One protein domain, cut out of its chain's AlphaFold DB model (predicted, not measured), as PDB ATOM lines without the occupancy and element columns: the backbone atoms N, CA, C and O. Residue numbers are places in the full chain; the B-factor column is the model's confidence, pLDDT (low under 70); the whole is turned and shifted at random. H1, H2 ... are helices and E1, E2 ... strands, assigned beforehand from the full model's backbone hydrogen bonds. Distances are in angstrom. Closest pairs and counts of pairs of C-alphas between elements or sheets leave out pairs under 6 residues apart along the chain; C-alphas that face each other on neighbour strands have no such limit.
ATOM      1  N   CYS A  30     -12.647  42.766 -17.482       54.97
ATOM      2  CA  CYS A  30     -12.013  41.663 -18.219       54.97
ATOM      3  C   CYS A  30     -11.199  42.133 -19.443       54.97
ATOM      4  O   CYS A  30     -10.512  41.340 -20.080       54.97
ATOM      5  N   CYS A  31     -11.257  43.425 -19.767       62.78
ATOM      6  CA  CYS A  31     -10.703  44.012 -20.984       62.78
ATOM      7  C   CYS A  31      -9.270  44.529 -20.813       62.78
ATOM      8  O   CYS A  31      -8.881  45.458 -21.504       62.78
ATOM      9  N   LYS A  32      -8.512  43.977 -19.862       66.19
ATOM     10  CA  LYS A  32      -7.126  44.388 -19.582       66.19
ATOM     11  C   LYS A  32      -6.113  43.248 -19.684       66.19
ATOM     12  O   LYS A  32      -4.912  43.495 -19.731       66.19
ATOM     13  N   LEU A  33      -6.565  41.990 -19.674       71.19
ATOM     14  CA  LEU A  33      -5.671  40.833 -19.597       71.19
ATOM     15  C   LEU A  33      -5.769  39.967 -20.844       71.19
ATOM     16  O   LEU A  33      -6.865  39.622 -21.280       71.19
ATOM     17  N   VAL A  34      -4.605  39.532 -21.325       75.25
ATOM     18  CA  VAL A  34      -4.429  38.534 -22.372       75.25
ATOM     19  C   VAL A  34      -3.656  37.318 -21.828       75.25
ATOM     20  O   VAL A  34      -2.446  37.406 -21.653       75.25
ATOM     21  N   PHE A  35      -4.287  36.170 -21.535       76.44
ATOM     22  CA  PHE A  35      -3.554  34.961 -21.114       76.44
ATOM     23  C   PHE A  35      -2.874  34.304 -22.307       76.44
ATOM     24  O   PHE A  35      -3.495  34.015 -23.331       76.44
ATOM     25  N   LEU A  36      -1.593  34.014 -22.131       81.44
ATOM     26  CA  LEU A  36      -0.763  33.346 -23.112       81.44
ATOM     27  C   LEU A  36      -0.612  31.885 -22.680       81.44
ATOM     28  O   LEU A  36      -0.062  31.594 -21.619       81.44
ATOM     29  N   ASN A  37      -1.126  30.957 -23.490       80.50
ATOM     30  CA  ASN A  37      -0.994  29.522 -23.233       80.50
ATOM     31  C   ASN A  37       0.374  29.015 -23.718       80.50
ATOM     32  O   ASN A  37       0.472  28.393 -24.775       80.50
ATOM     33  N   ILE A  38       1.423  29.365 -22.975       84.56
ATOM     34  CA  ILE A  38       2.830  29.074 -23.283       84.56
ATOM     35  C   ILE A  38       3.583  28.637 -22.022       84.56
ATOM     36  O   ILE A  38       3.149  28.928 -20.905       84.56
ATOM     37  N   ASP A  39       4.733  27.981 -22.195       85.94
ATOM     38  CA  ASP A  39       5.670  27.757 -21.090       85.94
ATOM     39  C   ASP A  39       6.375  29.089 -20.743       85.94
ATOM     40  O   ASP A  39       6.909  29.738 -21.649       85.94
ATOM     41  N   PRO A  40       6.416  29.522 -19.463       86.62
ATOM     42  CA  PRO A  40       7.155  30.714 -19.042       86.62
ATOM     43  C   PRO A  40       8.604  30.777 -19.543       86.62
ATOM     44  O   PRO A  40       9.086  31.866 -19.847       86.62
ATOM     45  N   LYS A  41       9.278  29.629 -19.704       87.56
ATOM     46  CA  LYS A  41      10.654  29.546 -20.233       87.56
ATOM     47  C   LYS A  41      10.786  30.093 -21.656       87.56
ATOM     48  O   LYS A  41      11.868  30.485 -22.084       87.56
ATOM     49  N   GLU A  42       9.698  30.152 -22.422       87.56
ATOM     50  CA  GLU A  42       9.725  30.739 -23.763       87.56
ATOM     51  C   GLU A  42       9.982  32.255 -23.750       87.56
ATOM     52  O   GLU A  42      10.392  32.819 -24.774       87.56
ATOM     53  N   LEU A  43       9.784  32.915 -22.603       88.06
ATOM     54  CA  LEU A  43      10.025  34.345 -22.428       88.06
ATOM     55  C   LEU A  43      11.509  34.700 -22.268       88.06
ATOM     56  O   LEU A  43      11.843  35.865 -22.484       88.06
ATOM     57  N   ASP A  44      12.398  33.736 -22.010       86.62
ATOM     58  CA  ASP A  44      13.837  33.979 -21.789       86.62
ATOM     59  C   ASP A  44      14.590  34.401 -23.064       86.62
ATOM     60  O   ASP A  44      15.723  34.880 -23.019       86.62
ATOM     61  N   LYS A  45      13.960  34.252 -24.237       85.69
ATOM     62  CA  LYS A  45      14.555  34.634 -25.526       85.69
ATOM     63  C   LYS A  45      14.913  36.135 -25.546       85.69
ATOM     64  O   LYS A  45      14.119  36.950 -25.084       85.69
ATOM     65  N   PRO A  46      16.040  36.562 -26.130       85.44
ATOM     66  CA  PRO A  46      16.362  37.986 -26.225       85.44
ATOM     67  C   PRO A  46      15.340  38.752 -27.086       85.44
ATOM     68  O   PRO A  46      14.778  38.208 -28.039       85.44
ATOM     69  N   GLY A  47      15.110  40.029 -26.762       89.69
ATOM     70  CA  GLY A  47      14.261  40.946 -27.536       89.69
ATOM     71  C   GLY A  47      13.112  41.573 -26.740       89.69
ATOM     72  O   GLY A  47      12.684  41.047 -25.718       89.69
ATOM     73  N   LYS A  48      12.595  42.711 -27.228       93.50
ATOM     74  CA  LYS A  48      11.493  43.462 -26.588       93.50
ATOM     75  C   LYS A  48      10.106  42.873 -26.852       93.50
ATOM     76  O   LYS A  48       9.159  43.177 -26.133       93.50
ATOM     77  N   LEU A  49       9.981  42.046 -27.889       93.75
ATOM     78  CA  LEU A  49       8.723  41.433 -28.303       93.75
ATOM     79  C   LEU A  49       8.770  39.920 -28.098       93.75
ATOM     80  O   LEU A  49       9.793  39.276 -28.330       93.75
ATOM     81  N   PHE A  50       7.641  39.355 -27.696       94.62
ATOM     82  CA  PHE A  50       7.368  37.930 -27.684       94.62
ATOM     83  C   PHE A  50       6.385  37.600 -28.805       94.62
ATOM     84  O   PHE A  50       5.392  38.305 -28.979       94.62
ATOM     85  N   THR A  51       6.656  36.557 -29.585       93.56
ATOM     86  CA  THR A  51       5.845  36.223 -30.758       93.56
ATOM     87  C   THR A  51       5.187  34.860 -30.618       93.56
ATOM     88  O   THR A  51       5.825  33.880 -30.245       93.56
ATOM     89  N   ILE A  52       3.900  34.796 -30.960       91.62
ATOM     90  CA  ILE A  52       3.116  33.558 -30.994       91.62
ATOM     91  C   ILE A  52       2.590  33.366 -32.409       91.62
ATOM     92  O   ILE A  52       2.055  34.299 -33.011       91.62
ATOM     93  N   LYS A  53       2.703  32.144 -32.933       89.44
ATOM     94  CA  LYS A  53       2.042  31.743 -34.177       89.44
ATOM     95  C   LYS A  53       0.706  31.061 -33.849       89.44
ATOM     96  O   LYS A  53       0.709  29.881 -33.497       89.44
ATOM     97  N   PRO A  54      -0.434  31.764 -33.930       84.50
ATOM     98  CA  PRO A  54      -1.735  31.144 -33.713       84.50
ATOM     99  C   PRO A  54      -2.054  30.142 -34.832       84.50
ATOM    100  O   PRO A  54      -1.661  30.331 -35.983       84.50
ATOM    101  N   LYS A  55      -2.806  29.079 -34.511       79.19
ATOM    102  CA  LYS A  55      -3.261  28.097 -35.515       79.19
ATOM    103  C   LYS A  55      -4.292  28.696 -36.479       79.19
ATOM    104  O   LYS A  55      -4.222  28.453 -37.679       79.19
ATOM    105  N   LYS A  56      -5.249  29.467 -35.953       77.81
ATOM    106  CA  LYS A  56      -6.279  30.192 -36.709       77.81
ATOM    107  C   LYS A  56      -6.747  31.381 -35.872       77.81
ATOM    108  O   LYS A  56      -6.992  31.210 -34.684       77.81
ATOM    109  N   LEU A  57      -6.867  32.553 -36.489       76.81
ATOM    110  CA  LEU A  57      -7.490  33.732 -35.886       76.81
ATOM    111  C   LEU A  57      -8.643  34.190 -36.765       76.81
ATOM    112  O   LEU A  57      -8.453  34.429 -37.961       76.81
ATOM    113  N   SER A  58      -9.823  34.339 -36.176       77.19
ATOM    114  CA  SER A  58     -10.923  35.055 -36.816       77.19
ATOM    115  C   SER A  58     -10.633  36.562 -36.870       77.19
ATOM    116  O   SER A  58      -9.729  37.062 -36.196       77.19
ATOM    117  N   LEU A  59     -11.415  37.310 -37.655       73.44
ATOM    118  CA  LEU A  59     -11.347  38.778 -37.664       73.44
ATOM    119  C   LEU A  59     -11.663  39.370 -36.284       73.44
ATOM    120  O   LEU A  59     -11.029  40.336 -35.871       73.44
ATOM    121  N   SER A  60     -12.589  38.745 -35.551       65.25
ATOM    122  CA  SER A  60     -12.929  39.138 -34.182       65.25
ATOM    123  C   SER A  60     -11.746  38.967 -33.229       65.25
ATOM    124  O   SER A  60     -11.521  39.831 -32.388       65.25
ATOM    125  N   ASP A  61     -10.967  37.889 -33.370       70.88
ATOM    126  CA  ASP A  61      -9.793  37.665 -32.520       70.88
ATOM    127  C   ASP A  61      -8.696  38.688 -32.828       70.88
ATOM    128  O   ASP A  61      -8.095  39.253 -31.919       70.88
ATOM    129  N   GLN A  62      -8.450  38.972 -34.112       80.81
ATOM    130  CA  GLN A  62      -7.473  39.988 -34.523       80.81
ATOM    131  C   GLN A  62      -7.849  41.379 -34.003       80.81
ATOM    132  O   GLN A  62      -6.980  42.111 -33.530       80.81
ATOM    133  N   TRP A  63      -9.138  41.729 -34.059       76.06
ATOM    134  CA  TRP A  63      -9.656  42.966 -33.479       76.06
ATOM    135  C   TRP A  63      -9.420  43.021 -31.968       76.06
ATOM    136  O   TRP A  63      -8.854  43.995 -31.476       76.06
ATOM    137  N   TYR A  64      -9.746  41.941 -31.253       75.94
ATOM    138  CA  TYR A  64      -9.500  41.828 -29.818       75.94
ATOM    139  C   TYR A  64      -8.022  42.051 -29.465       75.94
ATOM    140  O   TYR A  64      -7.712  42.890 -28.622       75.94
ATOM    141  N   TYR A  65      -7.094  41.364 -30.137       83.31
ATOM    142  CA  TYR A  65      -5.656  41.532 -29.901       83.31
ATOM    143  C   TYR A  65      -5.187  42.962 -30.191       83.31
ATOM    144  O   TYR A  65      -4.465  43.549 -29.385       83.31
ATOM    145  N   ARG A  66      -5.656  43.566 -31.289       84.50
ATOM    146  CA  ARG A  66      -5.337  44.957 -31.630       84.50
ATOM    147  C   ARG A  66      -5.785  45.932 -30.542       84.50
ATOM    148  O   ARG A  66      -5.046  46.859 -30.223       84.50
ATOM    149  N   LEU A  67      -6.972  45.726 -29.972       80.00
ATOM    150  CA  LEU A  67      -7.475  46.560 -28.879       80.00
ATOM    151  C   LEU A  67      -6.593  46.492 -27.627       80.00
ATOM    152  O   LEU A  67      -6.583  47.448 -26.862       80.00
ATOM    153  N   HIS A  68      -5.817  45.420 -27.459       81.81
ATOM    154  CA  HIS A  68      -4.865  45.244 -26.364       81.81
ATOM    155  C   HIS A  68      -3.418  45.570 -26.797       81.81
ATOM    156  O   HIS A  68      -2.465  45.115 -26.171       81.81
ATOM    157  N   ASP A  69      -3.218  46.356 -27.863       89.56
ATOM    158  CA  ASP A  69      -1.888  46.742 -28.371       89.56
ATOM    159  C   ASP A  69      -0.991  45.522 -28.667       89.56
ATOM    160  O   ASP A  69       0.210  45.503 -28.389       89.56
ATOM    161  N   VAL A  70      -1.607  44.459 -29.195       90.31
ATOM    162  CA  VAL A  70      -0.925  43.271 -29.711       90.31
ATOM    163  C   VAL A  70      -0.937  43.348 -31.231       90.31
ATOM    164  O   VAL A  70      -1.992  43.395 -31.867       90.31
ATOM    165  N   GLU A  71       0.247  43.342 -31.836       92.56
ATOM    166  CA  GLU A  71       0.365  43.425 -33.289       92.56
ATOM    167  C   GLU A  71       0.102  42.057 -33.918       92.56
ATOM    168  O   GLU A  71       0.694  41.058 -33.510       92.56
ATOM    169  N   TYR A  72      -0.718  42.009 -34.969       91.44
ATOM    170  CA  TYR A  72      -0.812  40.845 -35.845       91.44
ATOM    171  C   TYR A  72      -0.096  41.139 -37.164       91.44
ATOM    172  O   TYR A  72      -0.605  41.877 -38.006       91.44
ATOM    173  N   LEU A  73       1.100  40.574 -37.351       89.94
ATOM    174  CA  LEU A  73       1.906  40.796 -38.552       89.94
ATOM    175  C   LEU A  73       2.422  39.474 -39.119       89.94
ATOM    176  O   LEU A  73       3.064  38.691 -38.419       89.94
ATOM    177  N   ARG A  74       2.175  39.248 -40.417       89.25
ATOM    178  CA  ARG A  74       2.629  38.059 -41.168       89.25
ATOM    179  C   ARG A  74       2.243  36.726 -40.501       89.25
ATOM    180  O   ARG A  74       3.019  35.776 -40.518       89.25
ATOM    181  N   GLY A  75       1.055  36.657 -39.900       88.50
ATOM    182  CA  GLY A  75       0.571  35.441 -39.240       88.50
ATOM    183  C   GLY A  75       1.072  35.236 -37.808       88.50
ATOM    184  O   GLY A  75       0.856  34.163 -37.254       88.50
ATOM    185  N   PHE A  76       1.723  36.234 -37.206       92.44
ATOM    186  CA  PHE A  76       2.199  36.184 -35.824       92.44
ATOM    187  C   PHE A  76       1.540  37.270 -34.986       92.44
ATOM    188  O   PHE A  76       1.465  38.419 -35.416       92.44
ATOM    189  N   LEU A  77       1.133  36.903 -33.775       93.50
ATOM    190  CA  LEU A  77       0.831  37.854 -32.712       93.50
ATOM    191  C   LEU A  77       2.138  38.279 -32.046       93.50
ATOM    192  O   LEU A  77       2.994  37.429 -31.787       93.50
ATOM    193  N   ARG A  78       2.299  39.572 -31.775       94.88
ATOM    194  CA  ARG A  78       3.494  40.141 -31.146       94.88
ATOM    195  C   ARG A  78       3.101  40.914 -29.899       94.88
ATOM    196  O   ARG A  78       2.358  41.887 -29.969       94.88
ATOM    197  N   PHE A  79       3.637  40.473 -28.774       94.50
ATOM    198  CA  PHE A  79       3.375  40.998 -27.445       94.50
ATOM    199  C   PHE A  79       4.608  41.736 -26.937       94.50
ATOM    200  O   PHE A  79       5.720  41.222 -27.038       94.50
ATOM    201  N   LYS A  80       4.440  42.924 -26.357       94.25
ATOM    202  CA  LYS A  80       5.531  43.630 -25.669       94.25
ATOM    203  C   LYS A  80       5.880  42.905 -24.370       94.25
ATOM    204  O   LYS A  80       5.019  42.747 -23.509       94.25
ATOM    205  N   LYS A  81       7.131  42.467 -24.214       93.12
ATOM    206  CA  LYS A  81       7.557  41.678 -23.044       93.12
ATOM    207  C   LYS A  81       7.434  42.426 -21.727       93.12
ATOM    208  O   LYS A  81       7.098  41.815 -20.727       93.12
ATOM    209  N   GLU A  82       7.648  43.737 -21.746       91.56
ATOM    210  CA  GLU A  82       7.515  44.619 -20.575       91.56
ATOM    211  C   GLU A  82       6.110  44.615 -19.951       91.56
ATOM    212  O   GLU A  82       5.944  45.023 -18.808       91.56
ATOM    213  N   ARG A  83       5.105  44.129 -20.687       89.00
ATOM    214  CA  ARG A  83       3.718  43.992 -20.231       89.00
ATOM    215  C   ARG A  83       3.335  42.556 -19.888       89.00
ATOM    216  O   ARG A  83       2.179  42.294 -19.569       89.00
ATOM    217  N   ILE A  84       4.266  41.610 -19.998       89.69
ATOM    218  CA  ILE A  84       4.026  40.211 -19.655       89.69
ATOM    219  C   ILE A  84       4.415  39.987 -18.197       89.69
ATOM    220  O   ILE A  84       5.539  40.259 -17.789       89.69
ATOM    221  N   VAL A  85       3.485  39.432 -17.432       84.38
ATOM    222  CA  VAL A  85       3.670  39.023 -16.045       84.38
ATOM    223  C   VAL A  85       3.445  37.517 -15.939       84.38
ATOM    224  O   VAL A  85       2.548  36.954 -16.572       84.38
ATOM    225  N   ILE A  86       4.267  36.854 -15.128       82.69
ATOM    226  CA  ILE A  86       4.108  35.438 -14.790       82.69
ATOM    227  C   ILE A  86       3.518  35.343 -13.382       82.69
ATOM    228  O   ILE A  86       4.062  35.914 -12.440       82.69
ATOM    229  N   ILE A  87       2.427  34.591 -13.231       70.06
ATOM    230  CA  ILE A  87       1.789  34.322 -11.935       70.06
ATOM    231  C   ILE A  87       1.612  32.816 -11.784       70.06
ATOM    232  O   ILE A  87       0.773  32.194 -12.444       70.06
ATOM    233  N   GLY A  88       2.421  32.209 -10.918       75.62
ATOM    234  CA  GLY A  88       2.492  30.755 -10.802       75.62
ATOM    235  C   GLY A  88       2.881  30.127 -12.142       75.62
ATOM    236  O   GLY A  88       3.980  30.348 -12.638       75.62
ATOM    237  N   ARG A  89       1.970  29.350 -12.740       73.81
ATOM    238  CA  ARG A  89       2.156  28.732 -14.070       73.81
ATOM    239  C   ARG A  89       1.490  29.503 -15.213       73.81
ATOM    240  O   ARG A  89       1.526  29.042 -16.347       73.81
ATOM    241  N   LYS A  90       0.829  30.627 -14.928       71.75
ATOM    242  CA  LYS A  90       0.110  31.413 -15.934       71.75
ATOM    243  C   LYS A  90       1.007  32.525 -16.463       71.75
ATOM    244  O   LYS A  90       1.619  33.242 -15.675       71.75
ATOM    245  N   VAL A  91       1.018  32.697 -17.781       83.25
ATOM    246  CA  VAL A  91       1.641  33.843 -18.446       83.25
ATOM    247  C   VAL A  91       0.544  34.793 -18.910       83.25
ATOM    248  O   VAL A  91      -0.411  34.372 -19.564       83.25
ATOM    249  N   ILE A  92       0.650  36.064 -18.534       82.81
ATOM    250  CA  ILE A  92      -0.416  37.052 -18.708       82.81
ATOM    251  C   ILE A  92       0.183  38.311 -19.305       82.81
ATOM    252  O   ILE A  92       1.111  38.881 -18.750       82.81
ATOM    253  N   TYR A  93      -0.355  38.758 -20.424       84.56
ATOM    254  CA  TYR A  93      -0.049  40.052 -21.001       84.56
ATOM    255  C   TYR A  93      -1.081  41.076 -20.522       84.56
ATOM    256  O   TYR A  93      -2.283  40.849 -20.639       84.56
ATOM    257  N   ILE A  94      -0.612  42.175 -19.940       81.62
ATOM    258  CA  ILE A  94      -1.434  43.164 -19.244       81.62
ATOM    259  C   ILE A  94      -1.438  44.456 -20.056       81.62
ATOM    260  O   ILE A  94      -0.433  45.163 -20.137       81.62
ATOM    261  N   HIS A  95      -2.573  44.760 -20.675       81.00
ATOM    262  CA  HIS A  95      -2.795  46.030 -21.343       81.00
ATOM    263  C   HIS A  95      -4.278  46.355 -21.417       81.00
ATOM    264  O   HIS A  95      -5.071  45.539 -21.884       81.00
ATOM    265  N   ASP A  96      -4.624  47.573 -21.020       72.31
ATOM    266  CA  ASP A  96      -5.986  48.070 -21.100       72.31
ATOM    267  C   ASP A  96      -6.470  48.097 -22.547       72.31
ATOM    268  O   ASP A  96      -5.778  48.558 -23.454       72.31
ATOM    269  N   CYS A  97      -7.683  47.602 -22.764       74.81
ATOM    270  CA  CYS A  97      -8.363  47.735 -24.036       74.81
ATOM    271  C   CYS A  97      -8.481  49.219 -24.382       74.81
ATOM    272  O   CYS A  97      -9.010  50.009 -23.603       74.81
ATOM    273  N   SER A  98      -8.062  49.598 -25.585       77.44
ATOM    274  CA  SER A  98      -8.127  50.989 -26.051       77.44
ATOM    275  C   SER A  98      -9.552  51.545 -26.181       77.44
ATOM    276  O   SER A  98      -9.730  52.742 -26.378       77.44
ATOM    277  N   PHE A  99     -10.570  50.685 -26.074       71.50
ATOM    278  CA  PHE A  99     -11.998  51.028 -26.098       71.50
ATOM    279  C   PHE A  99     -12.641  50.917 -24.704       71.50
ATOM    280  O   PHE A  99     -13.855  50.757 -24.578       71.50
ATOM    281  N   LEU A 100     -11.823  50.937 -23.654       64.38
ATOM    282  CA  LEU A 100     -12.263  50.987 -22.270       64.38
ATOM    283  C   LEU A 100     -12.587  52.439 -21.884       64.38
ATOM    284  O   LEU A 100     -11.717  53.306 -21.912       64.38
ATOM    285  N   LYS A 101     -13.840  52.705 -21.516       60.25
ATOM    286  CA  LYS A 101     -14.331  54.015 -21.079       60.25
ATOM    287  C   LYS A 101     -15.150  53.845 -19.808       60.25
ATOM    288  O   LYS A 101     -16.072  53.039 -19.791       60.25
ATOM    289  N   ASN A 102     -14.830  54.590 -18.748       52.41
ATOM    290  CA  ASN A 102     -15.496  54.464 -17.441       52.41
ATOM    291  C   ASN A 102     -15.585  53.001 -16.961       52.41
ATOM    292  O   ASN A 102     -16.628  52.556 -16.493       52.41
ATOM    293  N   ASN A 103     -14.506  52.243 -17.153       48.75
ATOM    294  CA  ASN A 103     -14.406  50.819 -16.830       48.75
ATOM    295  C   ASN A 103     -15.307  49.875 -17.660       48.75
ATOM    296  O   ASN A 103     -15.454  48.695 -17.340       48.75
ATOM    297  N   LEU A 104     -15.872  50.360 -18.773       49.28
ATOM    298  CA  LEU A 104     -16.690  49.592 -19.714       49.28
ATOM    299  C   LEU A 104     -16.002  49.485 -21.074       49.28
ATOM    300  O   LEU A 104     -15.565  50.483 -21.642       49.28
ATOM    301  N   CYS A 105     -15.914  48.276 -21.627       59.44
ATOM    302  CA  CYS A 105     -15.419  48.110 -22.989       59.44
ATOM    303  C   CYS A 105     -16.549  48.291 -24.001       59.44
ATOM    304  O   CYS A 105     -17.424  47.436 -24.138       59.44
ATOM    305  N   GLU A 106     -16.490  49.381 -24.760       60.09
ATOM    306  CA  GLU A 106     -17.478  49.700 -25.796       60.09
ATOM    307  C   GLU A 106     -17.198  48.962 -27.125       60.09
ATOM    308  O   GLU A 106     -18.039  48.934 -28.018       60.09
ATOM    309  N   GLY A 107     -16.025  48.329 -27.261       55.47
ATOM    310  CA  GLY A 107     -15.518  47.772 -28.525       55.47
ATOM    311  C   GLY A 107     -15.871  46.314 -28.852       55.47
ATOM    312  O   GLY A 107     -15.513  45.854 -29.936       55.47
ATOM    313  N   HIS A 108     -16.541  45.576 -27.955       56.09
ATOM    314  CA  HIS A 108     -16.911  44.161 -28.160       56.09
ATOM    315  C   HIS A 108     -18.419  43.917 -27.958       56.09
ATOM    316  O   HIS A 108     -18.813  43.324 -26.946       56.09
ATOM    317  N   PRO A 109     -19.274  44.354 -28.905       50.59
ATOM    318  CA  PRO A 109     -20.720  44.165 -28.803       50.59
ATOM    319  C   PRO A 109     -21.144  42.702 -28.987       50.59
ATOM    320  O   PRO A 109     -22.116  42.283 -28.374       50.59
ATOM    321  N   ASP A 110     -20.397  41.904 -29.761       46.84
ATOM    322  CA  ASP A 110     -20.953  40.653 -30.295       46.84
ATOM    323  C   ASP A 110     -20.456  39.375 -29.611       46.84
ATOM    324  O   ASP A 110     -21.159  38.364 -29.642       46.84
ATOM    325  N   LYS A 111     -19.254  39.366 -29.008       48.72
ATOM    326  CA  LYS A 111     -18.682  38.162 -28.370       48.72
ATOM    327  C   LYS A 111     -17.734  38.496 -27.221       48.72
ATOM    328  O   LYS A 111     -16.789  39.261 -27.385       48.72
ATOM    329  N   LYS A 112     -17.941  37.841 -26.078       50.88
ATOM    330  CA  LYS A 112     -17.013  37.761 -24.953       50.88
ATOM    331  C   LYS A 112     -15.823  36.902 -25.395       50.88
ATOM    332  O   LYS A 112     -16.032  35.710 -25.652       50.88
ATOM    333  N   PRO A 113     -14.601  37.456 -25.470       46.56
ATOM    334  CA  PRO A 113     -13.402  36.684 -25.776       46.56
ATOM    335  C   PRO A 113     -13.299  35.501 -24.812       46.56
ATOM    336  O   PRO A 113     -13.555  35.659 -23.614       46.56
ATOM    337  N   GLU A 114     -12.941  34.315 -25.315       47.34
ATOM    338  CA  GLU A 114     -12.831  33.093 -24.497       47.34
ATOM    339  C   GLU A 114     -11.969  33.335 -23.259       47.34
ATOM    340  O   GLU A 114     -12.276  32.911 -22.150       47.34
ATOM    341  N   LEU A 115     -10.952  34.156 -23.441       42.28
ATOM    342  CA  LEU A 115     -10.048  34.598 -22.423       42.28
ATOM    343  C   LEU A 115     -10.692  35.323 -21.219       42.28
ATOM    344  O   LEU A 115     -10.360  35.068 -20.061       42.28
ATOM    345  N   CYS A 116     -11.668  36.189 -21.477       48.09
ATOM    346  CA  CYS A 116     -12.435  36.876 -20.441       48.09
ATOM    347  C   CYS A 116     -13.325  35.901 -19.647       48.09
ATOM    348  O   CYS A 116     -13.909  36.274 -18.628       48.09
ATOM    349  N   ARG A 117     -13.479  34.649 -20.109       49.38
ATOM    350  CA  ARG A 117     -14.174  33.571 -19.386       49.38
ATOM    351  C   ARG A 117     -13.268  32.854 -18.375       49.38
ATOM    352  O   ARG A 117     -13.805  32.221 -17.475       49.38
ATOM    353  N   VAL A 118     -11.938  32.966 -18.492       44.53
ATOM    354  CA  VAL A 118     -10.941  32.214 -17.687       44.53
ATOM    355  C   VAL A 118     -10.175  33.059 -16.647       44.53
ATOM    356  O   VAL A 118      -9.311  32.541 -15.938       44.53
ATOM    357  N   LEU A 119     -10.505  34.347 -16.526       48.66
ATOM    358  CA  LEU A 119      -9.902  35.320 -15.601       48.66
ATOM    359  C   LEU A 119     -10.198  35.012 -14.109       48.66
ATOM    360  O   LEU A 119     -11.306  34.603 -13.768       48.66
ATOM    361  N   THR A 120      -9.215  35.219 -13.215       46.28
ATOM    362  CA  THR A 120      -9.240  34.839 -11.774       46.28
ATOM    363  C   THR A 120      -8.769  35.973 -10.830       46.28
ATOM    364  O   THR A 120      -8.115  36.906 -11.282       46.28
ATOM    365  N   LEU A 121      -9.039  35.908  -9.512       40.16
ATOM    366  CA  LEU A 121      -8.708  36.963  -8.516       40.16
ATOM    367  C   LEU A 121      -7.225  37.056  -8.235       40.16
ATOM    368  O   LEU A 121      -6.704  38.151  -8.054       40.16
ATOM    369  N   GLU A 122      -6.532  35.923  -8.285       39.91
ATOM    370  CA  GLU A 122      -5.072  35.867  -8.184       39.91
ATOM    371  C   GLU A 122      -4.394  36.682  -9.286       39.91
ATOM    372  O   GLU A 122      -3.310  37.212  -9.084       39.91
TER     373      GLU A 122
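What this domain is: This is residues 30 to 122 of the 150 residues of an uncharacterized protein of marine sediment metagenome (UniProt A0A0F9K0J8). Two small antiparallel sheets of three strands each, E1 - E6 - E5 and E2 - E4 - E3, sit next to each other with little contact, joined by the tight link from E4 to E5. H1 lies at one end near both sheets, H2 lies beside E3, and at the end away from H1 a long unnamed loop, residues 95 to 113, leads to the short H3 near E1. The printed part has 93 residues, with named elements in the order E1 H1 E2 H2 E3 E4 E5 E6 H3, and the class is mixed, helices and strands. Under half of the residues, 43, are in named elements. The whole is compact, with a radius of gyration of the C-alphas of 13.1 A and spans of 36 by 33 by 20 A.

How they stand to each other: Inner strand E4, residues 76 to 80, has antiparallel neighbours E2, residues 49 to 52, and E3, residues 71 to 73. N 50 and O 79 are 2.8 A apart and N 78 and O 71 2.8 A, both within hydrogen-bond range; E3 and E4 form a hairpin. H2, residues 59 to 67, only grazes this sheet with residues 62 to 66; its closest C-alphas to E3 are Gln 62 and Tyr 72, 6.8 A. E2, H2 and E3 make a split strand-helix-strand unit, two strands running the same way with E4 between them, and its crossover is right-handed. In the other sheet, inner strand E6, residues 90 to 94, has antiparallel neighbours E1, residues 33 to 36, with N 34 and O 93 at 2.8 A, and E5, residues 84 to 87, with N 85 and O 92 at 2.8 A. E5 and E6 form a hairpin. The closest C-alphas of E4 and E6 are those of Phe 79 and Tyr 93, 7.4 A. H1, residues 40 to 44, only grazes both sheets; its closest C-alphas to E6 are Pro 40 and Val 91, 6.4 A. H3, residues 114 to 117, only grazes the sheet of E1, with Phe 35 and Leu 115 the closest C-alphas of E1 and H3, 6.6 A. H2 and H3 are apart. In H2 every O i to N i+4 pair is within hydrogen-bond range; H1 has 0 of 1, but 2 of 2 O i to N i+3 pairs, and H3 is too short for an i+4 pair.

Where its parts are: E4 spans 13.0 A, H2 12.4 A and E6 12.3 A; E2 and E5 each span 10.0 A, E1 9.6 A, H1 7.9 A, E3 6.1 A and H3 5.3 A. E1 begins at C-alpha 33 (-5.671, 40.833, -19.597), and H3 ends at C-alpha 117 (-14.174, 33.571, -19.386).

The domain as a whole: The C-alphas of Pro 46 and Pro 109 are the two farthest apart, 37.7 A. The printed part has no cut, and the link from E6 to H3 is long, 19 residues. Mean pLDDT of the printed part is 74.7; residues 30 to 32, 60 and 100 to 122 are under 70.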